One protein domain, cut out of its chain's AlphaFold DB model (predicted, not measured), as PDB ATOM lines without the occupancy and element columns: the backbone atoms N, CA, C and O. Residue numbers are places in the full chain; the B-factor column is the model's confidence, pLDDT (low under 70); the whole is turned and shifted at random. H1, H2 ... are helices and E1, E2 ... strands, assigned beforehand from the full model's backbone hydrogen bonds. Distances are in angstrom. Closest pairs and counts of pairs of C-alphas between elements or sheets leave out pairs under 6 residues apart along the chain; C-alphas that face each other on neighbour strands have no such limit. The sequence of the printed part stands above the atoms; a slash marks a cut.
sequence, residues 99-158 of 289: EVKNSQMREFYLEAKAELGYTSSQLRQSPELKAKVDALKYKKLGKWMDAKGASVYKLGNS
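Overview. This is residues 99 to 158 of the 289 residues of the protein "Rhs family-like protein" of Bacteroides sp. CAG:189 (UniProt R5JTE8). Two helices, H1 and the longer H3, cross near their middles as an X, and H3 makes most of the length. The short helix H2 makes a corner with H3 near residues 129 to 130, while residues 146 to 151, of which 146 to 148 belong to H3, stand free before the printed part folds back through the short strand E1. The printed part has 60 residues, with three named helices and one named strand in the order H1, H2, H3, E1, and its class is mostly helix. It is only just compact, close to loose, with a radius of gyration of the C-alphas of 12.6 A, and its elongated outline spans 37 by 22 by 17 A.

Along the chain. H1 is residues 102 to 115, 20.0 A from first to last C-alpha, and begins with C-alpha 102 at (14.763, 24.292, -42.094). H2 is residues 120 to 125. H3 is residues 127 to 148, 31.2 A long, and ends with C-alpha 148 at (11.165, 11.155, -52.348). E1 is residues 152 to 155 and ends with C-alpha 155 at (13.003, 25.677, -49.577).

Arrangement. H1 and H3 touch, with residues 133 to 141 alone of H3; their closest C-alphas, those of Tyr 109 and Lys 137, are 5.2 A apart. They run opposite ways at a steep tilt of 61 degrees. H2 and H3 touch only at the corner, with the C-alphas of Leu 123 and Lys 130 closest at 5.2 A. H1 and H2 are only just apart, at 8.5 A. H2 and E1 are apart. E1 pairs with no named strand. In H1, H2 and H3 every O i to N i+4 pair is within hydrogen-bond range.

Size, cuts and confidence. The two C-alphas farthest apart, those of Ser 121 and Ser 151, are 37.7 A apart. The printed part has no cut, and its three links are tight. Mean pLDDT of the printed part is 89.1, and no printed residue is under 70.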
ATOM      1  N   GLU A  99       7.434  20.750 -49.182       90.75
ATOM      2  CA  GLU A  99       8.224  21.650 -48.343       90.75
ATOM      3  C   GLU A  99       9.415  20.934 -47.686       90.75
ATOM      4  O   GLU A  99       9.270  19.912 -47.007       90.75
ATOM      5  N   VAL A 100      10.607  21.507 -47.859       90.25
ATOM      6  CA  VAL A 100      11.834  21.112 -47.166       90.25
ATOM      7  C   VAL A 100      11.983  21.986 -45.928       90.25
ATOM      8  O   VAL A 100      12.211  23.195 -46.020       90.25
ATOM      9  N   LYS A 101      11.888  21.374 -44.747       91.31
ATOM     10  CA  LYS A 101      11.943  22.107 -43.480       91.31
ATOM     11  C   LYS A 101      13.365  22.581 -43.180       91.31
ATOM     12  O   LYS A 101      14.346  21.863 -43.385       91.31
ATOM     13  N   ASN A 102      13.476  23.756 -42.561       88.69
ATOM     14  CA  ASN A 102      14.763  24.292 -42.094       88.69
ATOM     15  C   ASN A 102      15.467  23.362 -41.088       88.69
ATOM     16  O   ASN A 102      16.698  23.326 -41.041       88.69
ATOM     17  N   SER A 103      14.707  22.587 -40.308       89.62
ATOM     18  CA  SER A 103      15.251  21.568 -39.402       89.62
ATOM     19  C   SER A 103      15.994  20.464 -40.157       89.62
ATOM     20  O   SER A 103      17.127  20.153 -39.804       89.62
ATOM     21  N   GLN A 104      15.424  19.957 -41.254       90.12
ATOM     22  CA  GLN A 104      16.049  18.924 -42.091       90.12
ATOM     23  C   GLN A 104      17.348  19.438 -42.723       90.12
ATOM     24  O   GLN A 104      18.369  18.756 -42.732       90.12
ATOM     25  N   MET A 105      17.358  20.693 -43.180       91.31
ATOM     26  CA  MET A 105      18.580  21.318 -43.694       91.31
ATOM     27  C   MET A 105      19.677  21.445 -42.634       91.31
ATOM     28  O   MET A 105      20.866  21.338 -42.956       91.31
ATOM     29  N   ARG A 106      19.297  21.671 -41.372       91.31
ATOM     30  CA  ARG A 106      20.236  21.694 -40.248       91.31
ATOM     31  C   ARG A 106      20.788  20.300 -39.953       91.31
ATOM     32  O   ARG A 106      21.988  20.194 -39.716       91.31
ATOM     33  N   GLU A 107      19.960  19.261 -40.011       93.00
ATOM     34  CA  GLU A 107      20.395  17.864 -39.870       93.00
ATOM     35  C   GLU A 107      21.416  17.499 -40.954       93.00
ATOM     36  O   GLU A 107      22.540  17.116 -40.627       93.00
ATOM     37  N   PHE A 108      21.111  17.771 -42.229       92.94
ATOM     38  CA  PHE A 108      22.051  17.535 -43.332       92.94
ATOM     39  C   PHE A 108      23.372  18.293 -43.163       92.94
ATOM     40  O   PHE A 108      24.432  17.778 -43.526       92.94
ATOM     41  N   TYR A 109      23.337  19.510 -42.613       92.00
ATOM     42  CA  TYR A 109      24.547  20.277 -42.324       92.00
ATOM     43  C   TYR A 109      25.380  19.644 -41.202       92.00
ATOM     44  O   TYR A 109      26.605  19.580 -41.310       92.00
ATOM     45  N   LEU A 110      24.737  19.183 -40.125       90.88
ATOM     46  CA  LEU A 110      25.419  18.540 -39.000       90.88
ATOM     47  C   LEU A 110      26.054  17.214 -39.420       90.88
ATOM     48  O   LEU A 110      27.222  16.986 -39.107       90.88
ATOM     49  N   GLU A 111      25.334  16.400 -40.192       92.19
ATOM     50  CA  GLU A 111      25.881  15.183 -40.793       92.19
ATOM     51  C   GLU A 111      27.060  15.489 -41.714       92.19
ATOM     52  O   GLU A 111      28.099  14.849 -41.617       92.19
ATOM     53  N   ALA A 112      26.928  16.490 -42.591       91.69
ATOM     54  CA  ALA A 112      27.992  16.861 -43.518       91.69
ATOM     55  C   ALA A 112      29.253  17.353 -42.806       91.69
ATOM     56  O   ALA A 112      30.373  17.026 -43.199       91.69
ATOM     57  N   LYS A 113      29.073  18.131 -41.738       91.81
ATOM     58  CA  LYS A 113      30.162  18.579 -40.877       91.81
ATOM     59  C   LYS A 113      30.845  17.395 -40.183       91.81
ATOM     60  O   LYS A 113      32.073  17.376 -40.127       91.81
ATOM     61  N   ALA A 114      30.067  16.449 -39.653       90.69
ATOM     62  CA  ALA A 114      30.586  15.259 -38.982       90.69
ATOM     63  C   ALA A 114      31.359  14.350 -39.951       90.69
ATOM     64  O   ALA A 114      32.466  13.931 -39.633       90.69
ATOM     65  N   GLU A 115      30.824  14.126 -41.154       91.88
ATOM     66  CA  GLU A 115      31.441  13.305 -42.207       91.88
ATOM     67  C   GLU A 115      32.783  13.882 -42.686       91.88
ATOM     68  O   GLU A 115      33.728  13.142 -42.940       91.88
ATOM     69  N   LEU A 116      32.894  15.210 -42.756       89.56
ATOM     70  CA  LEU A 116      34.138  15.894 -43.121       89.56
ATOM     71  C   LEU A 116      35.094  16.117 -41.935       89.56
ATOM     72  O   LEU A 116      36.199  16.621 -42.135       89.56
ATOM     73  N   GLY A 117      34.685  15.776 -40.708       88.56
ATOM     74  CA  GLY A 117      35.519  15.885 -39.508       88.56
ATOM     75  C   GLY A 117      35.875  17.319 -39.093       88.56
ATOM     76  O   GLY A 117      36.825  17.522 -38.340       88.56
ATOM     77  N   TYR A 118      35.148  18.334 -39.574       88.44
ATOM     78  CA  TYR A 118      35.485  19.733 -39.296       88.44
ATOM     79  C   TYR A 118      34.860  20.240 -37.995       88.44
ATOM     80  O   TYR A 118      33.667  20.080 -37.721       88.44
ATOM     81  N   THR A 119      35.655  20.955 -37.203       86.44
ATOM     82  CA  THR A 119      35.167  21.626 -35.995       86.44
ATOM     83  C   THR A 119      34.471  22.948 -36.329       86.44
ATOM     84  O   THR A 119      34.751  23.597 -37.339       86.44
ATOM     85  N   SER A 120      33.565  23.400 -35.453       84.38
ATOM     86  CA  SER A 120      32.881  24.692 -35.637       84.38
ATOM     87  C   SER A 120      33.860  25.871 -35.701       84.38
ATOM     88  O   SER A 120      33.582  26.852 -36.384       84.38
ATOM     89  N   SER A 121      34.998  25.778 -35.008       82.06
ATOM     90  CA  SER A 121      36.033  26.817 -34.992       82.06
ATOM     91  C   SER A 121      36.765  26.911 -36.333       82.06
ATOM     92  O   SER A 121      36.905  28.008 -36.867       82.06
ATOM     93  N   GLN A 122      37.123  25.771 -36.936       81.44
ATOM     94  CA  GLN A 122      37.753  25.723 -38.264       81.44
ATOM     95  C   GLN A 122      36.832  26.275 -39.362       81.44
ATOM     96  O   GLN A 122      37.273  27.028 -40.228       81.44
ATOM     97  N   LEU A 123      35.530  25.971 -39.295       84.75
ATOM     98  CA  LEU A 123      34.544  26.473 -40.262       84.75
ATOM     99  C   LEU A 123      34.287  27.980 -40.150       84.75
ATOM    100  O   LEU A 123      33.901  28.607 -41.134       84.75
ATOM    101  N   ARG A 124      34.480  28.571 -38.963       83.94
ATOM    102  CA  ARG A 124      34.392  30.029 -38.778       83.94
ATOM    103  C   ARG A 124      35.594  30.753 -39.376       83.94
ATOM    104  O   ARG A 124      35.438  31.869 -39.851       83.94
ATOM    105  N   GLN A 125      36.764  30.121 -39.342       84.88
ATOM    106  CA  GLN A 125      38.024  30.712 -39.793       84.88
ATOM    107  C   GLN A 125      38.276  30.518 -41.294       84.88
ATOM    108  O   GLN A 125      38.976  31.327 -41.891       84.88
ATOM    109  N   SER A 126      37.695  29.486 -41.919       86.88
ATOM    110  CA  SER A 126      37.886  29.199 -43.346       86.88
ATOM    111  C   SER A 126      36.561  29.135 -44.123       86.88
ATOM    112  O   SER A 126      35.822  28.145 -44.026       86.88
ATOM    113  N   PRO A 127      36.271  30.149 -44.962       86.25
ATOM    114  CA  PRO A 127      35.130  30.137 -45.879       86.25
ATOM    115  C   PRO A 127      35.145  28.958 -46.862       86.25
ATOM    116  O   PRO A 127      34.088  28.457 -47.244       86.25
ATOM    117  N   GLU A 128      36.328  28.474 -47.247       87.75
ATOM    118  CA  GLU A 128      36.476  27.346 -48.172       87.75
ATOM    119  C   GLU A 128      36.022  26.022 -47.552       87.75
ATOM    120  O   GLU A 128      35.308  25.242 -48.188       87.75
ATOM    121  N   LEU A 129      36.389  25.772 -46.290       87.94
ATOM    122  CA  LEU A 129      35.933  24.584 -45.565       87.94
ATOM    123  C   LEU A 129      34.416  24.619 -45.377       87.94
ATOM    124  O   LEU A 129      33.743  23.607 -45.574       87.94
ATOM    125  N   LYS A 130      33.861  25.801 -45.084       87.88
ATOM    126  CA  LYS A 130      32.410  25.999 -45.019       87.88
ATOM    127  C   LYS A 130      31.732  25.686 -46.356       87.88
ATOM    128  O   LYS A 130      30.746  24.955 -46.367       87.88
ATOM    129  N   ALA A 131      32.295  26.140 -47.476       87.19
ATOM    130  CA  ALA A 131      31.772  25.834 -48.806       87.19
ATOM    131  C   ALA A 131      31.787  24.325 -49.124       87.19
ATOM    132  O   ALA A 131      30.858  23.833 -49.766       87.19
ATOM    133  N   LYS A 132      32.792  23.573 -48.646       88.31
ATOM    134  CA  LYS A 132      32.838  22.101 -48.774       88.31
ATOM    135  C   LYS A 132      31.722  21.421 -47.977       88.31
ATOM    136  O   LYS A 132      31.043  20.549 -48.520       88.31
ATOM    137  N   VAL A 133      31.493  21.848 -46.730       90.19
ATOM    138  CA  VAL A 133      30.373  21.350 -45.909       90.19
ATOM    139  C   VAL A 133      29.036  21.669 -46.572       90.19
ATOM    140  O   VAL A 133      28.188  20.789 -46.704       90.19
ATOM    141  N   ASP A 134      28.855  22.903 -47.045       88.56
ATOM    142  CA  ASP A 134      27.630  23.318 -47.723       88.56
ATOM    143  C   ASP A 134      27.395  22.532 -49.022       88.56
ATOM    144  O   ASP A 134      26.265  22.119 -49.288       88.56
ATOM    145  N   ALA A 135      28.442  22.255 -49.804       88.00
ATOM    146  CA  ALA A 135      28.335  21.424 -51.000       88.00
ATOM    147  C   ALA A 135      27.861  19.999 -50.669       88.00
ATOM    148  O   ALA A 135      26.966  19.478 -51.338       88.00
ATOM    149  N   LEU A 136      28.412  19.381 -49.617       90.31
ATOM    150  CA  LEU A 136      28.003  18.042 -49.192       90.31
ATOM    151  C   LEU A 136      26.574  18.033 -48.624       90.31
ATOM    152  O   LEU A 136      25.797  17.134 -48.943       90.31
ATOM    153  N   LYS A 137      26.193  19.066 -47.861       92.19
ATOM    154  CA  LYS A 137      24.818  19.279 -47.381       92.19
ATOM    155  C   LYS A 137      23.819  19.281 -48.542       92.19
ATOM    156  O   LYS A 137      22.836  18.548 -48.503       92.19
ATOM    157  N   TYR A 138      24.074  20.062 -49.594       89.44
ATOM    158  CA  TYR A 138      23.182  20.103 -50.759       89.44
ATOM    159  C   TYR A 138      23.197  18.802 -51.571       89.44
ATOM    160  O   TYR A 138      22.167  18.431 -52.125       89.44
ATOM    161  N   LYS A 139      24.314  18.063 -51.584       90.44
ATOM    162  CA  LYS A 139      24.370  16.717 -52.174       90.44
ATOM    163  C   LYS A 139      23.491  15.718 -51.410       90.44
ATOM    164  O   LYS A 139      22.821  14.898 -52.034       90.44
ATOM    165  N   LYS A 140      23.471  15.785 -50.073       92.00
ATOM    166  CA  LYS A 140      22.569  14.981 -49.228       92.00
ATOM    167  C   LYS A 140      21.106  15.361 -49.457       92.00
ATOM    168  O   LYS A 140      20.288  14.469 -49.658       92.00
ATOM    169  N   LEU A 141      20.805  16.660 -49.528       91.62
ATOM    170  CA  LEU A 141      19.474  17.143 -49.902       91.62
ATOM    171  C   LEU A 141      19.043  16.589 -51.269       91.62
ATOM    172  O   LEU A 141      17.935  16.085 -51.386       91.62
ATOM    173  N   GLY A 142      19.927  16.632 -52.273       88.88
ATOM    174  CA  GLY A 142      19.700  16.038 -53.595       88.88
ATOM    175  C   GLY A 142      19.267  14.578 -53.508       88.88
ATOM    176  O   GLY A 142      18.183  14.240 -53.963       88.88
ATOM    177  N   LYS A 143      20.051  13.748 -52.810       90.50
ATOM    178  CA  LYS A 143      19.725  12.329 -52.599       90.50
ATOM    179  C   LYS A 143      18.386  12.116 -51.889       90.50
ATOM    180  O   LYS A 143      17.668  11.177 -52.214       90.50
ATOM    181  N   TRP A 144      18.061  12.957 -50.909       92.25
ATOM    182  CA  TRP A 144      16.781  12.885 -50.208       92.25
ATOM    183  C   TRP A 144      15.607  13.239 -51.132       92.25
ATOM    184  O   TRP A 144      14.594  12.545 -51.117       92.25
ATOM    185  N   MET A 145      15.759  14.274 -51.965       90.31
ATOM    186  CA  MET A 145      14.763  14.658 -52.972       90.31
ATOM    187  C   MET A 145      14.592  13.557 -54.029       90.31
ATOM    188  O   MET A 145      13.463  13.189 -54.343       90.31
ATOM    189  N   ASP A 146      15.691  12.967 -54.504       88.00
ATOM    190  CA  ASP A 146      15.657  11.842 -55.445       88.00
ATOM    191  C   ASP A 146      14.910  10.638 -54.847       88.00
ATOM    192  O   ASP A 146      14.076  10.029 -55.511       88.00
ATOM    193  N   ALA A 147      15.149  10.324 -53.567       88.88
ATOM    194  CA  ALA A 147      14.472   9.230 -52.870       88.88
ATOM    195  C   ALA A 147      12.973   9.488 -52.638       88.88
ATOM    196  O   ALA A 147      12.185   8.547 -52.570       88.88
ATOM    197  N   LYS A 148      12.572  10.756 -52.488       88.81
ATOM    198  CA  LYS A 148      11.165  11.155 -52.348       88.81
ATOM    199  C   LYS A 148      10.421  11.168 -53.681       88.81
ATOM    200  O   LYS A 148       9.212  10.961 -53.680       88.81
ATOM    201  N   GLY A 149      11.120  11.405 -54.790       85.69
ATOM    202  CA  GLY A 149      10.571  11.303 -56.142       85.69
ATOM    203  C   GLY A 149       9.562  12.388 -56.531       85.69
ATOM    204  O   GLY A 149       8.940  12.273 -57.583       85.69
ATOM    205  N   ALA A 150       9.382  13.443 -55.728       89.44
ATOM    206  CA  ALA A 150       8.520  14.559 -56.104       89.44
ATOM    207  C   ALA A 150       9.179  15.450 -57.170       89.44
ATOM    208  O   ALA A 150      10.408  15.558 -57.272       89.44
ATOM    209  N   SER A 151       8.338  16.111 -57.965       87.94
ATOM    210  CA  SER A 151       8.773  16.925 -59.102       87.94
ATOM    211  C   SER A 151       9.154  18.357 -58.732       87.94
ATOM    212  O   SER A 151       9.930  18.980 -59.464       87.94
ATOM    213  N   VAL A 152       8.617  18.867 -57.617       90.50
ATOM    214  CA  VAL A 152       8.797  20.239 -57.128       90.50
ATOM    215  C   VAL A 152       8.991  20.216 -55.613       90.50
ATOM    216  O   VAL A 152       8.177  19.651 -54.882       90.50
ATOM    217  N   TYR A 153      10.044  20.876 -55.139       92.06
ATOM    218  CA  TYR A 153      10.313  21.095 -53.720       92.06
ATOM    219  C   TYR A 153      10.438  22.582 -53.420       92.06
ATOM    220  O   TYR A 153      10.978  23.336 -54.231       92.06
ATOM    221  N   LYS A 154      10.005  22.996 -52.230       91.88
ATOM    222  CA  LYS A 154      10.127  24.374 -51.742       91.88
ATOM    223  C   LYS A 154      11.103  24.441 -50.572       91.88
ATOM    224  O   LYS A 154      10.964  23.700 -49.603       91.88
ATOM    225  N   LEU A 155      12.062  25.357 -50.646       89.19
ATOM    226  CA  LEU A 155      13.003  25.677 -49.577       89.19
ATOM    227  C   LEU A 155      13.024  27.198 -49.373       89.19
ATOM    228  O   LEU A 155      13.720  27.928 -50.084       89.19
ATOM    229  N   GLY A 156      12.248  27.686 -48.404       86.06
ATOM    230  CA  GLY A 156      12.069  29.123 -48.182       86.06
ATOM    231  C   GLY A 156      11.500  29.821 -49.423       86.06
ATOM    232  O   GLY A 156      10.404  29.489 -49.870       86.06
ATOM    233  N   ASN A 157      12.267  30.757 -49.992       85.56
ATOM    234  CA  ASN A 157      11.910  31.514 -51.206       85.56
ATOM    235  C   ASN A 157      12.458  30.892 -52.503       85.56
ATOM    236  O   ASN A 157      12.447  31.536 -53.558       85.56
ATOM    237  N   SER A 158      12.982  29.671 -52.423       88.75
ATOM    238  CA  SER A 158      13.556  28.952 -53.554       88.75
ATOM    239  C   SER A 158      12.790  27.663 -53.823       88.75
ATOM    240  O   SER A 158      12.307  27.011 -52.898       88.75
TER     241      SER A 158